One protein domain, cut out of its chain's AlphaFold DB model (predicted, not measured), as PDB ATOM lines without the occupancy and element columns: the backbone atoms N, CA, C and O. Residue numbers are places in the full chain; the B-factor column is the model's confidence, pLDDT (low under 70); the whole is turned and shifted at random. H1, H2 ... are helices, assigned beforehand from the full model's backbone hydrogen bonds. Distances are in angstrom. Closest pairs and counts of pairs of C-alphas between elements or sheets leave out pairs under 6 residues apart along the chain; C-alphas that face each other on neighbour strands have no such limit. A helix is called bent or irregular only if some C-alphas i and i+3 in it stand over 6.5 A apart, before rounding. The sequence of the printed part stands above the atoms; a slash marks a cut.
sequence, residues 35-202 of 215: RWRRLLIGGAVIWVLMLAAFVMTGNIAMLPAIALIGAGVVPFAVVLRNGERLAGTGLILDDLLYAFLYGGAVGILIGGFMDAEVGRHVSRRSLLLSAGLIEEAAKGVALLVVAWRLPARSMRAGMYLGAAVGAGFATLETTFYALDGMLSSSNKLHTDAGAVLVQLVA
ATOM      1  N   ARG A  35     146.897 181.734 144.436       88.38
ATOM      2  CA  ARG A  35     145.948 180.608 144.324       88.38
ATOM      3  C   ARG A  35     144.668 180.897 145.095       88.38
ATOM      4  O   ARG A  35     143.586 180.665 144.568       88.38
ATOM      5  N   TRP A  36     144.790 181.482 146.287       93.44
ATOM      6  CA  TRP A  36     143.633 181.859 147.097       93.44
ATOM      7  C   TRP A  36     142.767 182.921 146.407       93.44
ATOM      8  O   TRP A  36     141.548 182.830 146.457       93.44
ATOM      9  N   ARG A  37     143.376 183.890 145.702       94.50
ATOM     10  CA  ARG A  37     142.637 184.911 144.936       94.50
ATOM     11  C   ARG A  37     141.908 184.305 143.752       94.50
ATOM     12  O   ARG A  37     140.750 184.626 143.527       94.50
ATOM     13  N   ARG A  38     142.585 183.434 142.998       94.25
ATOM     14  CA  ARG A  38     141.986 182.735 141.853       94.25
ATOM     15  C   ARG A  38     140.814 181.868 142.294       94.25
ATOM     16  O   ARG A  38     139.784 181.895 141.636       94.25
ATOM     17  N   LEU A  39     140.954 181.159 143.414       94.69
ATOM     18  CA  LEU A  39     139.861 180.394 144.003       94.69
ATOM     19  C   LEU A  39     138.719 181.302 144.462       94.69
ATOM     20  O   LEU A  39     137.574 181.011 144.157       94.69
ATOM     21  N   LEU A  40     139.018 182.392 145.170       95.88
ATOM     22  CA  LEU A  40     137.999 183.311 145.673       95.88
ATOM     23  C   LEU A  40     137.182 183.915 144.524       95.88
ATOM     24  O   LEU A  40     135.958 183.873 144.551       95.88
ATOM     25  N   ILE A  41     137.859 184.430 143.495       97.06
ATOM     26  CA  ILE A  41     137.210 185.036 142.327       97.06
ATOM     27  C   ILE A  41     136.487 183.968 141.506       97.06
ATOM     28  O   ILE A  41     135.305 184.116 141.218       97.06
ATOM     29  N   GLY A  42     137.173 182.882 141.140       97.50
ATOM     30  CA  GLY A  42     136.590 181.812 140.330       97.50
ATOM     31  C   GLY A  42     135.414 181.132 141.026       97.50
ATOM     32  O   GLY A  42     134.381 180.912 140.408       97.50
ATOM     33  N   GLY A  43     135.538 180.870 142.327       96.50
ATOM     34  CA  GLY A  43     134.481 180.315 143.166       96.50
ATOM     35  C   GLY A  43     133.287 181.254 143.308       96.50
ATOM     36  O   GLY A  43     132.157 180.802 143.165       96.50
ATOM     37  N   ALA A  44     133.512 182.558 143.503       96.88
ATOM     38  CA  ALA A  44     132.432 183.544 143.536       96.88
ATOM     39  C   ALA A  44     131.703 183.642 142.186       96.88
ATOM     40  O   ALA A  44     130.477 183.669 142.152       96.88
ATOM     41  N   VAL A  45     132.442 183.634 141.071       98.12
ATOM     42  CA  VAL A  45     131.854 183.606 139.722       98.12
ATOM     43  C   VAL A  45     131.021 182.341 139.527       98.12
ATOM     44  O   VAL A  45     129.869 182.437 139.120       98.12
ATOM     45  N   ILE A  46     131.564 181.167 139.864       97.62
ATOM     46  CA  ILE A  46     130.835 179.893 139.784       97.62
ATOM     47  C   ILE A  46     129.566 179.947 140.638       97.62
ATOM     48  O   ILE A  46     128.505 179.566 140.158       97.62
ATOM     49  N   TRP A  47     129.644 180.470 141.861       96.12
ATOM     50  CA  TRP A  47     128.486 180.597 142.741       96.12
ATOM     51  C   TRP A  47     127.383 181.479 142.140       96.12
ATOM     52  O   TRP A  47     126.220 181.078 142.119       96.12
ATOM     53  N   VAL A  48     127.742 182.637 141.573       96.38
ATOM     54  CA  VAL A  48     126.791 183.526 140.878       96.38
ATOM     55  C   VAL A  48     126.173 182.837 139.661       96.38
ATOM     56  O   VAL A  48     124.969 182.948 139.442       96.38
ATOM     57  N   LEU A  49     126.963 182.094 138.883       97.06
ATOM     58  CA  LEU A  49     126.455 181.337 137.736       97.06
ATOM     59  C   LEU A  49     125.483 180.234 138.166       97.06
ATOM     60  O   LEU A  49     124.448 180.052 137.527       97.06
ATOM     61  N   MET A  50     125.774 179.528 139.261       94.88
ATOM     62  CA  MET A  50     124.863 178.530 139.824       94.88
ATOM     63  C   MET A  50     123.557 179.175 140.295       94.88
ATOM     64  O   MET A  50     122.486 178.620 140.058       94.88
ATOM     65  N   LEU A  51     123.632 180.358 140.909       91.19
ATOM     66  CA  LEU A  51     122.459 181.110 141.339       91.19
ATOM     67  C   LEU A  51     121.601 181.564 140.153       91.19
ATOM     68  O   LEU A  51     120.386 181.376 140.168       91.19
ATOM     69  N   ALA A  52     122.225 182.100 139.102       92.56
ATOM     70  CA  ALA A  52     121.536 182.476 137.872       92.56
ATOM     71  C   ALA A  52     120.853 181.262 137.223       92.56
ATOM     72  O   ALA A  52     119.672 181.322 136.887       92.56
ATOM     73  N   ALA A  53     121.558 180.133 137.123       92.00
ATOM     74  CA  ALA A  53     121.000 178.892 136.599       92.00
ATOM     75  C   ALA A  53     119.822 178.379 137.442       92.00
ATOM     76  O   ALA A  53     118.821 177.939 136.879       92.00
ATOM     77  N   PHE A  54     119.887 178.484 138.773       88.75
ATOM     78  CA  PHE A  54     118.763 178.141 139.644       88.75
ATOM     79  C   PHE A  54     117.550 179.043 139.397       88.75
ATOM     80  O   PHE A  54     116.450 178.530 139.217       88.75
ATOM     81  N   VAL A  55     117.739 180.363 139.308       87.88
ATOM     82  CA  VAL A  55     116.642 181.309 139.033       87.88
ATOM     83  C   VAL A  55     116.005 181.051 137.664       87.88
ATOM     84  O   VAL A  55     114.790 181.150 137.526       87.88
ATOM     85  N   MET A  56     116.802 180.682 136.657       89.06
ATOM     86  CA  MET A  56     116.305 180.402 135.305       89.06
ATOM     87  C   MET A  56     115.591 179.050 135.180       89.06
ATOM     88  O   MET A  56     114.662 178.926 134.388       89.06
ATOM     89  N   THR A  57     116.047 178.026 135.905       90.31
ATOM     90  CA  THR A  57     115.562 176.641 135.737       90.31
ATOM     91  C   THR A  57     114.591 176.189 136.822       90.31
ATOM     92  O   THR A  57     113.870 175.216 136.621       90.31
ATOM     93  N   GLY A  58     114.603 176.833 137.992       83.56
ATOM     94  CA  GLY A  58     113.883 176.374 139.179       83.56
ATOM     95  C   GLY A  58     114.368 175.022 139.719       83.56
ATOM     96  O   GLY A  58     113.663 174.394 140.507       83.56
ATOM     97  N   ASN A  59     115.542 174.529 139.300       85.06
ATOM     98  CA  ASN A  59     116.013 173.199 139.679       85.06
ATOM     99  C   ASN A  59     116.488 173.154 141.144       85.06
ATOM    100  O   ASN A  59     117.640 173.459 141.459       85.06
ATOM    101  N   ILE A  60     115.608 172.704 142.039       85.69
ATOM    102  CA  ILE A  60     115.860 172.590 143.485       85.69
ATOM    103  C   ILE A  60     117.043 171.659 143.804       85.69
ATOM    104  O   ILE A  60     117.717 171.851 144.817       85.69
ATOM    105  N   ALA A  61     117.387 170.709 142.924       88.75
ATOM    106  CA  ALA A  61     118.562 169.853 143.115       88.75
ATOM    107  C   ALA A  61     119.887 170.645 143.149       88.75
ATOM    108  O   ALA A  61     120.900 170.129 143.616       88.75
ATOM    109  N   MET A  62     119.889 171.905 142.694       90.19
ATOM    110  CA  MET A  62     121.051 172.796 142.762       90.19
ATOM    111  C   MET A  62     121.262 173.412 144.151       90.19
ATOM    112  O   MET A  62     122.376 173.847 144.442       90.19
ATOM    113  N   LEU A  63     120.237 173.449 145.015       89.19
ATOM    114  CA  LEU A  63     120.307 174.160 146.297       89.19
ATOM    115  C   LEU A  63     121.430 173.663 147.220       89.19
ATOM    116  O   LEU A  63     122.178 174.513 147.706       89.19
ATOM    117  N   PRO A  64     121.643 172.340 147.414       91.19
ATOM    118  CA  PRO A  64     122.756 171.850 148.230       91.19
ATOM    119  C   PRO A  64     124.113 172.334 147.725       91.19
ATOM    120  O   PRO A  64     124.964 172.750 148.510       91.19
ATOM    121  N   ALA A  65     124.301 172.342 146.406       94.00
ATOM    122  CA  ALA A  65     125.542 172.793 145.800       94.00
ATOM    123  C   ALA A  65     125.717 174.316 145.935       94.00
ATOM    124  O   ALA A  65     126.810 174.774 146.258       94.00
ATOM    125  N   ILE A  66     124.660 175.112 145.735       93.69
ATOM    126  CA  ILE A  66     124.713 176.575 145.889       93.69
ATOM    127  C   ILE A  66     125.043 176.953 147.336       93.69
ATOM    128  O   ILE A  66     125.908 177.801 147.555       93.69
ATOM    129  N   ALA A  67     124.388 176.318 148.312       92.94
ATOM    130  CA  ALA A  67     124.643 176.556 149.730       92.94
ATOM    131  C   ALA A  67     126.095 176.212 150.097       92.94
ATOM    132  O   ALA A  67     126.794 177.039 150.682       92.94
ATOM    133  N   LEU A  68     126.577 175.038 149.670       95.00
ATOM    134  CA  LEU A  68     127.932 174.575 149.967       95.00
ATOM    135  C   LEU A  68     129.011 175.478 149.360       95.00
ATOM    136  O   LEU A  68     129.963 175.860 150.040       95.00
ATOM    137  N   ILE A  69     128.872 175.833 148.080       95.94
ATOM    138  CA  ILE A  69     129.842 176.702 147.406       95.94
ATOM    139  C   ILE A  69     129.787 178.117 147.999       95.94
ATOM    140  O   ILE A  69     130.837 178.700 148.266       95.94
ATOM    141  N   GLY A  70     128.592 178.648 148.272       94.50
ATOM    142  CA  GLY A  70     128.420 179.977 148.863       94.50
ATOM    143  C   GLY A  70     129.070 180.097 150.237       94.50
ATOM    144  O   GLY A  70     129.821 181.039 150.486       94.50
ATOM    145  N   ALA A  71     128.852 179.101 151.096       95.31
ATOM    146  CA  ALA A  71     129.457 179.042 152.420       95.31
ATOM    147  C   ALA A  71     130.968 178.756 152.377       95.31
ATOM    148  O   ALA A  71     131.705 179.249 153.226       95.31
ATOM    149  N   GLY A  72     131.446 177.964 151.411       96.25
ATOM    150  CA  GLY A  72     132.804 177.410 151.424       96.25
ATOM    151  C   GLY A  72     133.879 178.224 150.707       96.25
ATOM    152  O   GLY A  72     135.052 178.126 151.073       96.25
ATOM    153  N   VAL A  73     133.529 179.052 149.715       97.62
ATOM    154  CA  VAL A  73     134.526 179.759 148.883       97.62
ATOM    155  C   VAL A  73     135.442 180.667 149.712       97.62
ATOM    156  O   VAL A  73     136.665 180.625 149.549       97.62
ATOM    157  N   VAL A  74     134.879 181.470 150.621       96.88
ATOM    158  CA  VAL A  74     135.666 182.389 151.460       96.88
ATOM    159  C   VAL A  74     136.507 181.629 152.498       96.88
ATOM    160  O   VAL A  74     137.727 181.836 152.510       96.88
ATOM    161  N   PRO A  75     135.941 180.725 153.327       97.25
ATOM    162  CA  PRO A  75     136.722 179.947 154.288       97.25
ATOM    163  C   PRO A  75     137.856 179.152 153.636       97.25
ATOM    164  O   PRO A  75     138.995 179.196 154.105       97.25
ATOM    165  N   PHE A  76     137.593 178.491 152.506       96.75
ATOM    166  CA  PHE A  76     138.615 177.709 151.817       96.75
ATOM    167  C   PHE A  76     139.712 178.598 151.217       96.75
ATOM    168  O   PHE A  76     140.893 178.253 151.282       96.75
ATOM    169  N   ALA A  77     139.373 179.782 150.692       96.50
ATOM    170  CA  ALA A  77     140.375 180.750 150.243       96.50
ATOM    171  C   ALA A  77     141.278 181.223 151.396       96.50
ATOM    172  O   ALA A  77     142.491 181.352 151.213       96.50
ATOM    173  N   VAL A  78     140.722 181.431 152.595       95.62
ATOM    174  CA  VAL A  78     141.506 181.761 153.797       95.62
ATOM    175  C   VAL A  78     142.453 180.618 154.167       95.62
ATOM    176  O   VAL A  78     143.632 180.873 154.424       95.62
ATOM    177  N   VAL A  79     141.990 179.366 154.128       96.69
ATOM    178  CA  VAL A  79     142.838 178.186 154.370       96.69
ATOM    179  C   VAL A  79     143.975 178.104 153.353       96.69
ATOM    180  O   VAL A  79     145.132 177.929 153.734       96.69
ATOM    181  N   LEU A  80     143.686 178.326 152.069       95.00
ATOM    182  CA  LEU A  80     144.706 178.328 151.021       95.00
ATOM    183  C   LEU A  80     145.748 179.437 151.238       95.00
ATOM    184  O   LEU A  80     146.947 179.201 151.108       95.00
ATOM    185  N   ARG A  81     145.295 180.639 151.621       94.75
ATOM    186  CA  ARG A  81     146.162 181.774 151.968       94.75
ATOM    187  C   ARG A  81     147.032 181.476 153.190       94.75
ATOM    188  O   ARG A  81     148.172 181.932 153.253       94.75
ATOM    189  N   ASN A  82     146.514 180.733 154.161       94.00
ATOM    190  CA  ASN A  82     147.281 180.280 155.320       94.00
ATOM    191  C   ASN A  82     148.321 179.222 154.929       94.00
ATOM    192  O   ASN A  82     149.442 179.268 155.432       94.00
ATOM    193  N   GLY A  83     147.995 178.351 153.970       92.56
ATOM    194  CA  GLY A  83     148.921 177.395 153.359       92.56
ATOM    195  C   GLY A  83     150.180 178.042 152.774       92.56
ATOM    196  O   GLY A  83     151.277 177.504 152.895       92.56
ATOM    197  N   GLU A  84     150.054 179.249 152.218       90.56
ATOM    198  CA  GLU A  84     151.187 180.038 151.705       90.56
ATOM    199  C   GLU A  84     152.111 180.572 152.824       90.56
ATOM    200  O   GLU A  84     153.198 181.074 152.545       90.56
ATOM    201  N   ARG A  85     151.706 180.471 154.100       90.25
ATOM    202  CA  ARG A  85     152.390 181.049 155.276       90.25
ATOM    203  C   ARG A  85     152.862 180.001 156.293       90.25
ATOM    204  O   ARG A  85     153.190 180.350 157.432       90.25
ATOM    205  N   LEU A  86     152.926 178.732 155.885       90.38
ATOM    206  CA  LEU A  86     153.332 177.605 156.736       90.38
ATOM    207  C   LEU A  86     154.850 177.480 156.934       90.38
ATOM    208  O   LEU A  86     155.307 176.646 157.712       90.38
ATOM    209  N   ALA A  87     155.658 178.320 156.282       87.56
ATOM    210  CA  ALA A  87     157.104 178.301 156.471       87.56
ATOM    211  C   ALA A  87     157.475 178.400 157.969       87.56
ATOM    212  O   ALA A  87     157.035 179.310 158.684       87.56
ATOM    213  N   GLY A  88     158.272 177.433 158.437       84.88
ATOM    214  CA  GLY A  88     158.745 177.348 159.820       84.88
ATOM    215  C   GLY A  88     157.743 176.789 160.840       84.88
ATOM    216  O   GLY A  88     158.041 176.821 162.029       84.88
ATOM    217  N   THR A  89     156.568 176.293 160.429       87.19
ATOM    218  CA  THR A  89     155.594 175.684 161.361       87.19
ATOM    219  C   THR A  89     155.697 174.164 161.455       87.19
ATOM    220  O   THR A  89     155.193 173.596 162.420       87.19
ATOM    221  N   GLY A  90     156.340 173.521 160.474       88.50
ATOM    222  CA  GLY A  90     156.379 172.062 160.337       88.50
ATOM    223  C   GLY A  90     155.119 171.454 159.708       88.50
ATOM    224  O   GLY A  90     155.041 170.237 159.616       88.50
ATOM    225  N   LEU A  91     154.162 172.286 159.279       91.25
ATOM    226  CA  LEU A  91     152.934 171.862 158.605       91.25
ATOM    227  C   LEU A  91     153.044 172.003 157.086       91.25
ATOM    228  O   LEU A  91     153.745 172.883 156.578       91.25
ATOM    229  N   ILE A  92     152.258 171.202 156.378       92.06
ATOM    230  CA  ILE A  92     151.999 171.323 154.943       92.06
ATOM    231  C   ILE A  92     150.535 171.699 154.682       92.06
ATOM    232  O   ILE A  92     149.695 171.682 155.581       92.06
ATOM    233  N   LEU A  93     150.220 172.083 153.439       92.81
ATOM    234  CA  LEU A  93     148.849 172.443 153.055       92.81
ATOM    235  C   LEU A  93     147.866 171.297 153.336       92.81
ATOM    236  O   LEU A  93     146.744 171.556 153.757       92.81
ATOM    237  N   ASP A  94     148.303 170.054 153.151       94.12
ATOM    238  CA  ASP A  94     147.473 168.872 153.365       94.12
ATOM    239  C   ASP A  94     146.996 168.782 154.819       94.12
ATOM    240  O   ASP A  94     145.823 168.506 155.044       94.12
ATOM    241  N   ASP A  95     147.833 169.138 155.804       94.25
ATOM    242  CA  ASP A  95     147.438 169.176 157.221       94.25
ATOM    243  C   ASP A  95     146.282 170.157 157.462       94.25
ATOM    244  O   ASP A  95     145.349 169.874 158.215       94.25
ATOM    245  N   LEU A  96     146.317 171.314 156.793       96.00
ATOM    246  CA  LEU A  96     145.252 172.315 156.855       96.00
ATOM    247  C   LEU A  96     143.974 171.822 156.165       96.00
ATOM    248  O   LEU A  96     142.879 172.093 156.650       96.00
ATOM    249  N   LEU A  97     144.090 171.092 155.054       95.69
ATOM    250  CA  LEU A  97     142.934 170.504 154.374       95.69
ATOM    251  C   LEU A  97     142.302 169.387 155.214       95.69
ATOM    252  O   LEU A  97     141.080 169.353 155.351       95.69
ATOM    253  N   TYR A  98     143.110 168.532 155.845       94.94
ATOM    254  CA  TYR A  98     142.630 167.533 156.801       94.94
ATOM    255  C   TYR A  98     141.925 168.187 157.992       94.94
ATOM    256  O   TYR A  98     140.827 167.768 158.356       94.94
ATOM    257  N   ALA A  99     142.508 169.247 158.555       96.62
ATOM    258  CA  ALA A  99     141.900 170.028 159.628       96.62
ATOM    259  C   ALA A  99     140.547 170.628 159.221       96.62
ATOM    260  O   ALA A  99     139.578 170.530 159.973       96.62
ATOM    261  N   PHE A 100     140.465 171.202 158.018       97.75
ATOM    262  CA  PHE A 100     139.230 171.751 157.461       97.75
ATOM    263  C   PHE A 100     138.146 170.678 157.308       97.75
ATOM    264  O   PHE A 100     137.020 170.868 157.759       97.75
ATOM    265  N   LEU A 101     138.481 169.523 156.732       95.75
ATOM    266  CA  LEU A 101     137.520 168.432 156.553       95.75
ATOM    267  C   LEU A 101     137.031 167.872 157.893       95.75
ATOM    268  O   LEU A 101     135.831 167.665 158.065       95.75
ATOM    269  N   TYR A 102     137.936 167.671 158.854       94.94
ATOM    270  CA  TYR A 102     137.575 167.163 160.177       94.94
ATOM    271  C   TYR A 102     136.718 168.169 160.955       94.94
ATOM    272  O   TYR A 102     135.701 167.799 161.536       94.94
ATOM    273  N   GLY A 103     137.084 169.454 160.911       95.56
ATOM    274  CA  GLY A 103     136.293 170.531 161.503       95.56
ATOM    275  C   GLY A 103     134.891 170.617 160.907       95.56
ATOM    276  O   GLY A 103     133.920 170.711 161.649       95.56
ATOM    277  N   GLY A 104     134.772 170.496 159.581       95.00
ATOM    278  CA  GLY A 104     133.479 170.438 158.902       95.00
ATOM    279  C   GLY A 104     132.640 169.234 159.328       95.00
ATOM    280  O   GLY A 104     131.476 169.401 159.685       95.00
ATOM    281  N   ALA A 105     133.220 168.032 159.338       93.12
ATOM    282  CA  ALA A 105     132.514 166.818 159.749       93.12
ATOM    283  C   ALA A 105     131.983 166.921 161.189       93.12
ATOM    284  O   ALA A 105     130.830 166.584 161.449       93.12
ATOM    285  N   VAL A 106     132.798 167.449 162.107       92.12
ATOM    286  CA  VAL A 106     132.372 167.734 163.483       92.12
ATOM    287  C   VAL A 106     131.258 168.786 163.511       92.12
ATOM    288  O   VAL A 106     130.293 168.606 164.246       92.12
ATOM    289  N   GLY A 107     131.337 169.825 162.675       86.56
ATOM    290  CA  GLY A 107     130.283 170.834 162.527       86.56
ATOM    291  C   GLY A 107     128.928 170.248 162.140       86.56
ATOM    292  O   GLY A 107     127.926 170.582 162.761       86.56
ATOM    293  N   ILE A 108     128.890 169.306 161.193       85.81
ATOM    294  CA  ILE A 108     127.644 168.617 160.816       85.81
ATOM    295  C   ILE A 108     127.079 167.809 161.988       85.81
ATOM    296  O   ILE A 108     125.881 167.870 162.256       85.81
ATOM    297  N   LEU A 109     127.929 167.049 162.688       86.19
ATOM    298  CA  LEU A 109     127.494 166.207 163.805       86.19
ATOM    299  C   LEU A 109     126.911 167.041 164.949       86.19
ATOM    300  O   LEU A 109     125.870 166.688 165.499       86.19
ATOM    301  N   ILE A 110     127.570 168.150 165.288       82.12
ATOM    302  CA  ILE A 110     127.130 169.042 166.361       82.12
ATOM    303  C   ILE A 110     125.900 169.837 165.936       82.12
ATOM    304  O   ILE A 110     124.918 169.815 166.667       82.12
ATOM    305  N   GLY A 111     125.908 170.463 164.756       74.44
ATOM    306  CA  GLY A 111     124.762 171.225 164.251       74.44
ATOM    307  C   GLY A 111     123.491 170.376 164.172       74.44
ATOM    308  O   GLY A 111     122.447 170.775 164.682       74.44
ATOM    309  N   GLY A 112     123.597 169.149 163.647       74.12
ATOM    310  CA  GLY A 112     122.470 168.215 163.592       74.12
ATOM    311  C   GLY A 112     121.977 167.759 164.972       74.12
ATOM    312  O   GLY A 112     120.772 167.648 165.189       74.12
ATOM    313  N   PHE A 113     122.886 167.523 165.924       73.88
ATOM    314  CA  PHE A 113     122.519 167.171 167.299       73.88
ATOM    315  C   PHE A 113     121.837 168.337 168.029       73.88
ATOM    316  O   PHE A 113     120.844 168.150 168.732       73.88
ATOM    317  N   MET A 114     122.350 169.551 167.842       70.75
ATOM    318  CA  MET A 114     121.827 170.752 168.478       70.75
ATOM    319  C   MET A 114     120.417 171.097 168.002       70.75
ATOM    320  O   MET A 114     119.557 171.381 168.837       70.75
ATOM    321  N   ASP A 115     120.145 171.002 166.702       67.12
ATOM    322  CA  ASP A 115     118.795 171.225 166.175       67.12
ATOM    323  C   ASP A 115     117.789 170.175 166.677       67.12
ATOM    324  O   ASP A 115     116.627 170.505 166.933       67.12
ATOM    325  N   ALA A 116     118.224 168.927 166.886       65.44
ATOM    326  CA  ALA A 116     117.366 167.860 167.401       65.44
ATOM    327  C   ALA A 116     116.981 168.050 168.884       65.44
ATOM    328  O   ALA A 116     115.846 167.755 169.268       65.44
ATOM    329  N   GLU A 117     117.904 168.555 169.708       60.69
ATOM    330  CA  GLU A 117     117.762 168.550 171.171       60.69
ATOM    331  C   GLU A 117     117.340 169.913 171.756       60.69
ATOM    332  O   GLU A 117     116.604 169.987 172.740       60.69
ATOM    333  N   VAL A 118     117.762 171.028 171.153       56.62
ATOM    334  CA  VAL A 118     117.700 172.352 171.805       56.62
ATOM    335  C   VAL A 118     116.356 173.075 171.586       56.62
ATOM    336  O   VAL A 118     116.030 174.048 172.272       56.62
ATOM    337  N   GLY A 119     115.496 172.558 170.705       54.28
ATOM    338  CA  GLY A 119     114.256 173.208 170.269       54.28
ATOM    339  C   GLY A 119     113.106 173.324 171.284       54.28
ATOM    340  O   GLY A 119     112.055 173.839 170.902       54.28
ATOM    341  N   ARG A 120     113.227 172.862 172.541       53.12
ATOM    342  CA  ARG A 120     112.047 172.745 173.429       53.12
ATOM    343  C   ARG A 120     111.940 173.683 174.639       53.12
ATOM    344  O   ARG A 120     110.805 173.985 174.991       53.12
ATOM    345  N   HIS A 121     113.010 174.197 175.269       51.56
ATOM    346  CA  HIS A 121     112.842 174.775 176.628       51.56
ATOM    347  C   HIS A 121     113.718 175.978 177.053       51.56
ATOM    348  O   HIS A 121     113.765 176.281 178.244       51.56
ATOM    349  N   VAL A 122     114.384 176.714 176.153       57.72
ATOM    350  CA  VAL A 122     115.362 177.752 176.566       57.72
ATOM    351  C   VAL A 122     115.083 179.133 175.954       57.72
ATOM    352  O   VAL A 122     114.680 179.255 174.799       57.72
ATOM    353  N   SER A 123     115.314 180.206 176.726       66.56
ATOM    354  CA  SER A 123     115.233 181.586 176.221       66.56
ATOM    355  C   SER A 123     116.265 181.835 175.108       66.56
ATOM    356  O   SER A 123     117.402 181.365 175.181       66.56
ATOM    357  N   ARG A 124     115.900 182.623 174.086       66.44
ATOM    358  CA  ARG A 124     116.705 182.835 172.861       66.44
ATOM    359  C   ARG A 124     118.166 183.226 173.130       66.44
ATOM    360  O   ARG A 124     119.064 182.786 172.425       66.44
ATOM    361  N   ARG A 125     118.411 184.040 174.163       71.06
ATOM    362  CA  ARG A 125     119.760 184.499 174.537       71.06
ATOM    363  C   ARG A 125     120.602 183.391 175.167       71.06
ATOM    364  O   ARG A 125     121.780 183.280 174.852       71.06
ATOM    365  N   SER A 126     120.006 182.589 176.045       72.19
ATOM    366  CA  SER A 126     120.698 181.465 176.679       72.19
ATOM    367  C   SER A 126     121.006 180.366 175.664       72.19
ATOM    368  O   SER A 126     122.070 179.768 175.748       72.19
ATOM    369  N   LEU A 127     120.123 180.166 174.682       71.75
ATOM    370  CA  LEU A 127     120.290 179.206 173.591       71.75
ATOM    371  C   LEU A 127     121.481 179.552 172.685       71.75
ATOM    372  O   LEU A 127     122.322 178.697 172.432       71.75
ATOM    373  N   LEU A 128     121.601 180.814 172.259       73.38
ATOM    374  CA  LEU A 128     122.736 181.276 171.446       73.38
ATOM    375  C   LEU A 128     124.074 181.188 172.198       73.38
ATOM    376  O   LEU A 128     125.095 180.850 171.607       73.38
ATOM    377  N   LEU A 129     124.078 181.472 173.504       80.25
ATOM    378  CA  LEU A 129     125.289 181.374 174.324       80.25
ATOM    379  C   LEU A 129     125.716 179.921 174.549       80.25
ATOM    380  O   LEU A 129     126.896 179.607 174.418       80.25
ATOM    381  N   SER A 130     124.772 179.033 174.873       78.56
ATOM    382  CA  SER A 130     125.069 177.609 175.049       78.56
ATOM    383  C   SER A 130     125.517 176.963 173.742       78.56
ATOM    384  O   SER A 130     126.434 176.150 173.767       78.56
ATOM    385  N   ALA A 131     124.918 177.366 172.616       80.12
ATOM    386  CA  ALA A 131     125.318 176.925 171.285       80.12
ATOM    387  C   ALA A 131     126.767 177.278 170.980       80.12
ATOM    388  O   ALA A 131     127.583 176.379 170.796       80.12
ATOM    389  N   GLY A 132     127.119 178.562 171.092       83.88
ATOM    390  CA  GLY A 132     128.489 179.005 170.847       83.88
ATOM    391  C   GLY A 132     129.517 178.308 171.747       83.88
ATOM    392  O   GLY A 132     130.597 177.952 171.289       83.88
ATOM    393  N   LEU A 133     129.189 178.046 173.019       87.88
ATOM    394  CA  LEU A 133     130.088 177.307 173.917       87.88
ATOM    395  C   LEU A 133     130.287 175.847 173.488       87.88
ATOM    396  O   LEU A 133     131.414 175.352 173.522       87.88
ATOM    397  N   ILE A 134     129.212 175.162 173.093       86.62
ATOM    398  CA  ILE A 134     129.272 173.774 172.616       86.62
ATOM    399  C   ILE A 134     130.052 173.702 171.301       86.62
ATOM    400  O   ILE A 134     130.908 172.832 171.145       86.62
ATOM    401  N   GLU A 135     129.812 174.635 170.383       89.44
ATOM    402  CA  GLU A 135     130.531 174.728 169.113       89.44
ATOM    403  C   GLU A 135     132.032 174.951 169.326       89.44
ATOM    404  O   GLU A 135     132.853 174.259 168.721       89.44
ATOM    405  N   GLU A 136     132.421 175.884 170.197       92.06
ATOM    406  CA  GLU A 136     133.835 176.133 170.498       92.06
ATOM    407  C   GLU A 136     134.490 174.936 171.200       92.06
ATOM    408  O   GLU A 136     135.619 174.562 170.865       92.06
ATOM    409  N   ALA A 137     133.777 174.255 172.104       90.50
ATOM    410  CA  ALA A 137     134.258 173.014 172.707       90.50
ATOM    411  C   ALA A 137     134.470 171.914 171.651       90.50
ATOM    412  O   ALA A 137     135.511 171.250 171.643       90.50
ATOM    413  N   ALA A 138     133.530 171.753 170.718       91.06
ATOM    414  CA  ALA A 138     133.628 170.778 169.638       91.06
ATOM    415  C   ALA A 138     134.784 171.080 168.673       91.06
ATOM    416  O   ALA A 138     135.536 170.170 168.313       91.06
ATOM    417  N   LYS A 139     134.991 172.351 168.307       93.88
ATOM    418  CA  LYS A 139     136.158 172.793 167.522       93.88
ATOM    419  C   LYS A 139     137.462 172.516 168.270       93.88
ATOM    420  O   LYS A 139     138.431 172.064 167.659       93.88
ATOM    421  N   GLY A 140     137.483 172.714 169.589       92.19
ATOM    422  CA  GLY A 140     138.610 172.355 170.450       92.19
ATOM    423  C   GLY A 140     138.942 170.862 170.382       92.19
ATOM    424  O   GLY A 140     140.089 170.497 170.134       92.19
ATOM    425  N   VAL A 141     137.939 169.989 170.518       90.88
ATOM    426  CA  VAL A 141     138.116 168.531 170.384       90.88
ATOM    427  C   VAL A 141     138.606 168.158 168.983       90.88
ATOM    428  O   VAL A 141     139.561 167.392 168.854       90.88
ATOM    429  N   ALA A 142     138.011 168.731 167.936       93.06
ATOM    430  CA  ALA A 142     138.433 168.514 166.554       93.06
ATOM    431  C   ALA A 142     139.909 168.883 166.341       93.06
ATOM    432  O   ALA A 142     140.675 168.103 165.773       93.06
ATOM    433  N   LEU A 143     140.333 170.036 166.867       94.38
ATOM    434  CA  LEU A 143     141.723 170.473 166.834       94.38
ATOM    435  C   LEU A 143     142.645 169.506 167.583       94.38
ATOM    436  O   LEU A 143     143.706 169.169 167.064       94.38
ATOM    437  N   LEU A 144     142.256 169.041 168.773       92.44
ATOM    438  CA  LEU A 144     143.054 168.088 169.550       92.44
ATOM    439  C   LEU A 144     143.252 166.765 168.805       92.44
ATOM    440  O   LEU A 144     144.362 166.236 168.806       92.44
ATOM    441  N   VAL A 145     142.211 166.258 168.137       91.12
ATOM    442  CA  VAL A 145     142.299 165.031 167.331       91.12
ATOM    443  C   VAL A 145     143.259 165.222 166.160       91.12
ATOM    444  O   VAL A 145     144.191 164.433 165.997       91.12
ATOM    445  N   VAL A 146     143.090 166.296 165.385       91.19
ATOM    446  CA  VAL A 146     143.953 166.584 164.229       91.19
ATOM    447  C   VAL A 146     145.401 166.827 164.670       91.19
ATOM    448  O   VAL A 146     146.343 166.357 164.035       91.19
ATOM    449  N   ALA A 147     145.605 167.499 165.804       90.25
ATOM    450  CA  ALA A 147     146.928 167.792 166.342       90.25
ATOM    451  C   ALA A 147     147.559 166.633 167.139       90.25
ATOM    452  O   ALA A 147     148.706 166.749 167.594       90.25
ATOM    453  N   TRP A 148     146.859 165.510 167.337       87.75
ATOM    454  CA  TRP A 148     147.328 164.412 168.193       87.75
ATOM    455  C   TRP A 148     148.630 163.797 167.674       87.75
ATOM    456  O   TRP A 148     149.536 163.483 168.449       87.75
ATOM    457  N   ARG A 149     148.749 163.619 166.358       78.31
ATOM    458  CA  ARG A 149     149.883 162.917 165.738       78.31
ATOM    459  C   ARG A 149     150.946 163.848 165.164       78.31
ATOM    460  O   ARG A 149     151.875 163.370 164.522       78.31
ATOM    461  N   LEU A 150     150.852 165.153 165.424       81.56
ATOM    462  CA  LEU A 150     151.874 166.089 164.974       81.56
ATOM    463  C   LEU A 150     153.201 165.856 165.713       81.56
ATOM    464  O   LEU A 150     153.215 165.875 166.949       81.56
ATOM    465  N   PRO A 151     154.319 165.697 164.983       71.12
ATOM    466  CA  PRO A 151     155.629 165.439 165.577       71.12
ATOM    467  C   PRO A 151     156.179 166.646 166.351       71.12
ATOM    468  O   PRO A 151     156.937 166.471 167.300       71.12
ATOM    469  N   ALA A 152     155.775 167.866 165.988       73.12
ATOM    470  CA  ALA A 152     156.150 169.090 166.683       73.12
ATOM    471  C   ALA A 152     154.924 169.983 166.899       73.12
ATOM    472  O   ALA A 152     154.179 170.282 165.966       73.12
ATOM    473  N   ARG A 153     154.728 170.435 168.141       82.19
ATOM    474  CA  ARG A 153     153.639 171.341 168.522       82.19
ATOM    475  C   ARG A 153     154.208 172.730 168.757       82.19
ATOM    476  O   ARG A 153     154.911 172.958 169.734       82.19
ATOM    477  N   SER A 154     153.901 173.656 167.856       89.56
ATOM    478  CA  SER A 154     154.208 175.077 168.029       89.56
ATOM    479  C   SER A 154     152.919 175.886 168.111       89.56
ATOM    480  O   SER A 154     151.909 175.517 167.510       89.56
ATOM    481  N   MET A 155     152.956 177.027 168.805       92.06
ATOM    482  CA  MET A 155     151.812 177.947 168.865       92.06
ATOM    483  C   MET A 155     151.359 178.366 167.459       92.06
ATOM    484  O   MET A 155     150.167 178.393 167.165       92.06
ATOM    485  N   ARG A 156     152.313 178.615 166.552       92.75
ATOM    486  CA  ARG A 156     152.027 178.944 165.147       92.75
ATOM    487  C   ARG A 156     151.311 177.810 164.417       92.75
ATOM    488  O   ARG A 156     150.341 178.083 163.719       92.75
ATOM    489  N   ALA A 157     151.757 176.564 164.582       92.56
ATOM    490  CA  ALA A 157     151.085 175.406 163.994       92.56
ATOM    491  C   ALA A 157     149.654 175.249 164.537       92.56
ATOM    492  O   ALA A 157     148.720 175.081 163.756       92.56
ATOM    493  N   GLY A 158     149.473 175.399 165.854       93.31
ATOM    494  CA  GLY A 158     148.160 175.349 166.501       93.31
ATOM    495  C   GLY A 158     147.192 176.414 165.984       93.31
ATOM    496  O   GLY A 158     146.042 176.096 165.705       93.31
ATOM    497  N   MET A 159     147.657 177.651 165.767       94.75
ATOM    498  CA  MET A 159     146.829 178.717 165.189       94.75
ATOM    499  C   MET A 159     146.367 178.395 163.762       94.75
ATOM    500  O   MET A 159     145.201 178.608 163.439       94.75
ATOM    501  N   TYR A 160     147.251 177.872 162.903       95.88
ATOM    502  CA  TYR A 160     146.871 177.524 161.529       95.88
ATOM    503  C   TYR A 160     145.914 176.334 161.466       95.88
ATOM    504  O   TYR A 160     144.950 176.382 160.703       95.88
ATOM    505  N   LEU A 161     146.144 175.303 162.283       96.12
ATOM    506  CA  LEU A 161     145.231 174.165 162.379       96.12
ATOM    507  C   LEU A 161     143.881 174.570 162.965       96.12
ATOM    508  O   LEU A 161     142.856 174.215 162.398       96.12
ATOM    509  N   GLY A 162     143.867 175.355 164.045       96.00
ATOM    510  CA  GLY A 162     142.632 175.851 164.654       96.00
ATOM    511  C   GLY A 162     141.818 176.705 163.684       96.00
ATOM    512  O   GLY A 162     140.616 176.496 163.539       96.00
ATOM    513  N   ALA A 163     142.477 177.601 162.940       96.94
ATOM    514  CA  ALA A 163     141.826 178.386 161.896       96.94
ATOM    515  C   ALA A 163     141.236 177.505 160.782       96.94
ATOM    516  O   ALA A 163     140.145 177.792 160.297       96.94
ATOM    517  N   ALA A 164     141.930 176.436 160.382       97.88
ATOM    518  CA  ALA A 164     141.427 175.505 159.377       97.88
ATOM    519  C   ALA A 164     140.234 174.678 159.887       97.88
ATOM    520  O   ALA A 164     139.230 174.589 159.184       97.88
ATOM    521  N   VAL A 165     140.299 174.159 161.121       97.88
ATOM    522  CA  VAL A 165     139.175 173.479 161.791       97.88
ATOM    523  C   VAL A 165     137.952 174.392 161.848       97.88
ATOM    524  O   VAL A 165     136.879 174.004 161.396       97.88
ATOM    525  N   GLY A 166     138.116 175.619 162.353       96.81
ATOM    526  CA  GLY A 166     137.023 176.585 162.462       96.81
ATOM    527  C   GLY A 166     136.437 176.972 161.102       96.81
ATOM    528  O   GLY A 166     135.220 177.029 160.958       96.81
ATOM    529  N   ALA A 167     137.282 177.168 160.086       97.81
ATOM    530  CA  ALA A 167     136.843 177.449 158.720       97.81
ATOM    531  C   ALA A 167     136.001 176.305 158.131       97.81
ATOM    532  O   ALA A 167     134.979 176.556 157.492       97.81
ATOM    533  N   GLY A 168     136.412 175.055 158.359       97.44
ATOM    534  CA  GLY A 168     135.672 173.874 157.923       97.44
ATOM    535  C   GLY A 168     134.339 173.720 158.641       97.44
ATOM    536  O   GLY A 168     133.310 173.538 157.990       97.44
ATOM    537  N   PHE A 169     134.357 173.866 159.969       96.12
ATOM    538  CA  PHE A 169     133.168 173.833 160.821       96.12
ATOM    539  C   PHE A 169     132.136 174.855 160.343       96.12
ATOM    540  O   PHE A 169     131.026 174.481 159.975       96.12
ATOM    541  N   ALA A 170     132.542 176.125 160.244       94.12
ATOM    542  CA  ALA A 170     131.672 177.215 159.818       94.12
ATOM    543  C   ALA A 170     131.127 177.005 158.399       94.12
ATOM    544  O   ALA A 170     129.978 177.342 158.131       94.12
ATOM    545  N   THR A 171     131.921 176.427 157.489       96.19
ATOM    546  CA  THR A 171     131.470 176.128 156.121       96.19
ATOM    547  C   THR A 171     130.284 175.169 156.130       96.19
ATOM    548  O   THR A 171     129.256 175.459 155.517       96.19
ATOM    549  N   LEU A 172     130.407 174.024 156.808       94.38
ATOM    550  CA  LEU A 172     129.356 173.005 156.775       94.38
ATOM    551  C   LEU A 172     128.168 173.359 157.672       94.38
ATOM    552  O   LEU A 172     127.036 173.097 157.280       94.38
ATOM    553  N   GLU A 173     128.398 174.036 158.794       90.75
ATOM    554  CA  GLU A 173     127.333 174.597 159.629       90.75
ATOM    555  C   GLU A 173     126.503 175.644 158.866       90.75
ATOM    556  O   GLU A 173     125.277 175.558 158.815       90.75
ATOM    557  N   THR A 174     127.160 176.592 158.187       90.38
ATOM    558  CA  THR A 174     126.466 177.605 157.371       90.38
ATOM    559  C   THR A 174     125.711 176.953 156.214       90.38
ATOM    560  O   THR A 174     124.585 177.342 155.915       90.38
ATOM    561  N   THR A 175     126.305 175.936 155.578       91.62
ATOM    562  CA  THR A 175     125.644 175.161 154.516       91.62
ATOM    563  C   THR A 175     124.377 174.490 155.037       91.62
ATOM    564  O   THR A 175     123.331 174.567 154.395       91.62
ATOM    565  N   PHE A 176     124.464 173.853 156.207       87.31
ATOM    566  CA  PHE A 176     123.345 173.181 156.851       87.31
ATOM    567  C   PHE A 176     122.216 174.163 157.184       87.31
ATOM    568  O   PHE A 176     121.090 173.942 156.745       87.31
ATOM    569  N   TYR A 177     122.509 175.290 157.841       82.69
ATOM    570  CA  TYR A 177     121.486 176.291 158.168       82.69
ATOM    571  C   TYR A 177     120.874 176.969 156.936       82.69
ATOM    572  O   TYR A 177     119.680 177.270 156.930       82.69
ATOM    573  N   ALA A 178     121.659 177.198 155.879       86.62
ATOM    574  CA  ALA A 178     121.127 177.702 154.617       86.62
ATOM    575  C   ALA A 178     120.133 176.704 154.001       86.62
ATOM    576  O   ALA A 178     119.041 177.097 153.591       86.62
ATOM    577  N   LEU A 179     120.473 175.411 153.984       84.88
ATOM    578  CA  LEU A 179     119.591 174.368 153.461       84.88
ATOM    579  C   LEU A 179     118.345 174.163 154.318       84.88
ATOM    580  O   LEU A 179     117.259 174.047 153.759       84.88
ATOM    581  N   ASP A 180     118.477 174.161 155.643       82.88
ATOM    582  CA  ASP A 180     117.336 174.070 156.556       82.88
ATOM    583  C   ASP A 180     116.356 175.235 156.349       82.88
ATOM    584  O   ASP A 180     115.149 175.023 156.204       82.88
ATOM    585  N   GLY A 181     116.866 176.466 156.214       77.38
ATOM    586  CA  GLY A 181     116.043 177.638 155.906       77.38
ATOM    587  C   GLY A 181     115.294 177.506 154.577       77.38
ATOM    588  O   GLY A 181     114.090 177.786 154.507       77.38
ATOM    589  N   MET A 182     115.985 177.013 153.545       76.12
ATOM    590  CA  MET A 182     115.409 176.779 152.220       76.12
ATOM    591  C   MET A 182     114.341 175.686 152.245       76.12
ATOM    592  O   MET A 182     113.247 175.905 151.735       76.12
ATOM    593  N   LEU A 183     114.610 174.538 152.870       72.62
ATOM    594  CA  LEU A 183     113.665 173.422 152.993       72.62
ATOM    595  C   LEU A 183     112.453 173.795 153.853       72.62
ATOM    596  O   LEU A 183     111.318 173.523 153.478       72.62
ATOM    597  N   SER A 184     112.656 174.525 154.947       69.56
ATOM    598  CA  SER A 184     111.559 175.084 155.747       69.56
ATOM    599  C   SER A 184     110.670 176.035 154.933       69.56
ATOM    600  O   SER A 184     109.480 176.199 155.216       69.56
ATOM    601  N   SER A 185     111.233 176.643 153.889       61.31
ATOM    602  CA  SER A 185     110.542 177.534 152.960       61.31
ATOM    603  C   SER A 185     110.050 176.830 151.697       61.31
ATOM    604  O   SER A 185     109.361 177.468 150.904       61.31
ATOM    605  N   SER A 186     110.322 175.534 151.499       52.66
ATOM    606  CA  SER A 186     109.939 174.807 150.280       52.66
ATOM    607  C   SER A 186     108.444 174.635 150.104       52.66
ATOM    608  O   SER A 186     107.966 174.615 148.974       52.66
ATOM    609  N   ASN A 187     107.686 174.699 151.197       51.06
ATOM    610  CA  ASN A 187     106.231 174.847 151.145       51.06
ATOM    611  C   ASN A 187     105.773 176.183 150.506       51.06
ATOM    612  O   ASN A 187     104.592 176.342 150.216       51.06
ATOM    613  N   LYS A 188     106.687 177.140 150.275       50.12
ATOM    614  CA  LYS A 188     106.481 178.443 149.609       50.12
ATOM    615  C   LYS A 188     107.387 178.664 148.377       50.12
ATOM    616  O   LYS A 188     107.200 179.647 147.664       50.12
ATOM    617  N   LEU A 189     108.353 177.771 148.111       49.59
ATOM    618  CA  LEU A 189     109.382 177.917 147.062       49.59
ATOM    619  C   LEU A 189     108.831 177.907 145.632       49.59
ATOM    620  O   LEU A 189     109.502 178.387 144.724       49.59
ATOM    621  N   HIS A 190     107.618 177.398 145.418       50.28
ATOM    622  CA  HIS A 190     107.005 177.366 144.090       50.28
ATOM    623  C   HIS A 190     106.557 178.749 143.578       50.28
ATOM    624  O   HIS A 190     106.202 178.852 142.407       50.28
ATOM    625  N   THR A 191     106.592 179.802 144.410       49.38
ATOM    626  CA  THR A 191     105.940 181.082 144.074       49.38
ATOM    627  C   THR A 191     106.844 182.319 144.163       49.38
ATOM    628  O   THR A 191     106.502 183.331 143.561       49.38
ATOM    629  N   ASP A 192     107.997 182.287 144.849       57.12
ATOM    630  CA  ASP A 192     108.785 183.517 145.059       57.12
ATOM    631  C   ASP A 192     110.311 183.302 145.074       57.12
ATOM    632  O   ASP A 192     110.912 182.937 146.088       57.12
ATOM    633  N   ALA A 193     110.954 183.587 143.936       57.12
ATOM    634  CA  ALA A 193     112.412 183.574 143.784       57.12
ATOM    635  C   ALA A 193     113.122 184.602 144.693       57.12
ATOM    636  O   ALA A 193     114.274 184.391 145.082       57.12
ATOM    637  N   GLY A 194     112.445 185.692 145.077       56.28
ATOM    638  CA  GLY A 194     112.991 186.721 145.964       56.28
ATOM    639  C   GLY A 194     113.206 186.208 147.388       56.28
ATOM    640  O   GLY A 194     114.239 186.489 147.999       56.28
ATOM    641  N   ALA A 195     112.288 185.379 147.890       57.97
ATOM    642  CA  ALA A 195     112.406 184.764 149.213       57.97
ATOM    643  C   ALA A 195     113.629 183.834 149.317       57.97
ATOM    644  O   ALA A 195     114.296 183.796 150.353       57.97
ATOM    645  N   VAL A 196     113.969 183.136 148.229       60.91
ATOM    646  CA  VAL A 196     115.131 182.230 148.164       60.91
ATOM    647  C   VAL A 196     116.439 183.004 148.192       60.91
ATOM    648  O   VAL A 196     117.364 182.642 148.917       60.91
ATOM    649  N   LEU A 197     116.506 184.099 147.430       62.22
ATOM    650  CA  LEU A 197     117.682 184.966 147.372       62.22
ATOM    651  C   LEU A 197     117.978 185.605 148.727       62.22
ATOM    652  O   LEU A 197     119.132 185.643 149.150       62.22
ATOM    653  N   VAL A 198     116.941 186.047 149.443       62.22
ATOM    654  CA  VAL A 198     117.097 186.588 150.797       62.22
ATOM    655  C   VAL A 198     117.656 185.529 151.747       62.22
ATOM    656  O   VAL A 198     118.528 185.854 152.535       62.22
ATOM    657  N   GLN A 199     117.235 184.268 151.662       63.41
ATOM    658  CA  GLN A 199     117.749 183.207 152.544       63.41
ATOM    659  C   GLN A 199     119.187 182.795 152.218       63.41
ATOM    660  O   GLN A 199     119.982 182.576 153.127       63.41
ATOM    661  N   LEU A 200     119.540 182.755 150.932       61.44
ATOM    662  CA  LEU A 200     120.907 182.489 150.474       61.44
ATOM    663  C   LEU A 200     121.899 183.569 150.910       61.44
ATOM    664  O   LEU A 200     123.047 183.262 151.215       61.44
ATOM    665  N   VAL A 201     121.463 184.830 150.912       59.81
ATOM    666  CA  VAL A 201     122.310 185.983 151.251       59.81
ATOM    667  C   VAL A 201     122.290 186.281 152.752       59.81
ATOM    668  O   VAL A 201     123.292 186.730 153.302       59.81
ATOM    669  N   ALA A 202     121.166 186.036 153.425       56.62
ATOM    670  CA  ALA A 202     120.934 186.405 154.816       56.62
ATOM    671  C   ALA A 202     120.923 185.207 155.771       56.62
ATOM    672  O   ALA A 202     120.243 185.273 156.791       56.62
TER     673      ALA A 202
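Overview. This is residues 35 to 202 of the 215 residues of a protein of Candidatus Rokubacteria bacterium (UniProt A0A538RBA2). The model is a flat slab in which three long helices, H1, H2 and H5, lie side by side in a row, with H5 at the heart of the slab. H3 crosses close over H5 at a slant and folds back into H4, so that this pair spreads away from the row toward the link between them, while the short H6 folds back beside the end of H5. The 168 printed residues include six named helices, H1 to H6 in order along the chain, and no named strand; the class is all helix. The whole is compact, with a radius of gyration of the C-alphas of 17.8 A, and spans 56 by 44 by 22 A.

Arrangement. The printed part begins with H1, residues 35 to 57. A tight link leads to H2, residues 60 to 83, assigned as one helix by its hydrogen bonds but bent, with C-alphas 71 and 74 7.1 A apart; its arms are H2a, residues 60 to 71, and H2b, residues 74 to 83, at a steep tilt of 43 degrees. H1 and H2a touch as a hairpin, at a shallow tilt of 25 degrees, opposite ways, closest at the C-alphas of Trp 47 and Gly 70, 6.2 A apart. With residues 35 to 40 alone H1 touches H2b, closest at the C-alphas of Trp 36 and Ala 77, 4.7 A. H3, residues 93 to 120, touches H2b with residues 93 to 100 alone; the two form a hairpin, closest at the C-alphas of Gly 83 and Leu 93, 5.0 A, at a shallow tilt of 34 degrees, only just short of steep. H3 and H4, residues 124 to 146, touch as a hairpin at a shallow tilt of 32 degrees, only just short of steep, closest at the C-alphas of Gly 103 and Ala 142, 5.8 A. H5, residues 155 to 184, is the hub, touching four other helices. It touches H3 at a steep tilt of 44 degrees, the same way, with the C-alphas of Gly 104 and Phe 169 closest at 3.9 A. Its residues 170 to 179 alone touch H2a, closest at the C-alphas of Ala 67 and Thr 175, 5.1 A, and its residues 160 to 171 alone touch H2b, closest at the C-alphas of Pro 75 and Ala 167, 5.1 A. H4 touches H5 with residues 139 to 146 alone, at a steep tilt of 48 degrees, closest at the C-alphas of Leu 143 and Gly 162, 5.9 A. H5 and H6, residues 193 to 201, touch as a hairpin, closest at the C-alphas of Ala 178 and Leu 200, 6.3 A. H1, H2a, H2b, H3 and H5 make a bundle, helices that run alongside one another. H1 is apart from H3, H4 and H5. Every O i to N i+4 pair is within hydrogen-bond range in H1, H2b, H4, H5 and H6; in H2a it is 6 of 8 and in H3 22 of 24.

Along the chain. H1 runs 31.8 A from C-alpha 35 at (145.948, 180.608, 144.324). H2a is itself irregular, with C-alphas 61 and 64 6.9 A apart. H3 is 42.1 A long, has a kink of 29 degrees near residue 114 and is irregular, with C-alphas 117 and 120 7.4 A apart. H4 is 32.9 A long. H5, the longest helix, runs 42.4 A to C-alpha 184 at (111.559, 175.084, 155.747). H6 ends at C-alpha 201 at (122.310, 185.983, 151.251).

Size, cuts and confidence. The C-alphas farthest apart are those of Pro 151 and Thr 191, 56.4 A. The printed part has no cut and no long link. Its mean pLDDT is 84.7, and residues 115 to 124 and 184 to 202 are under 70.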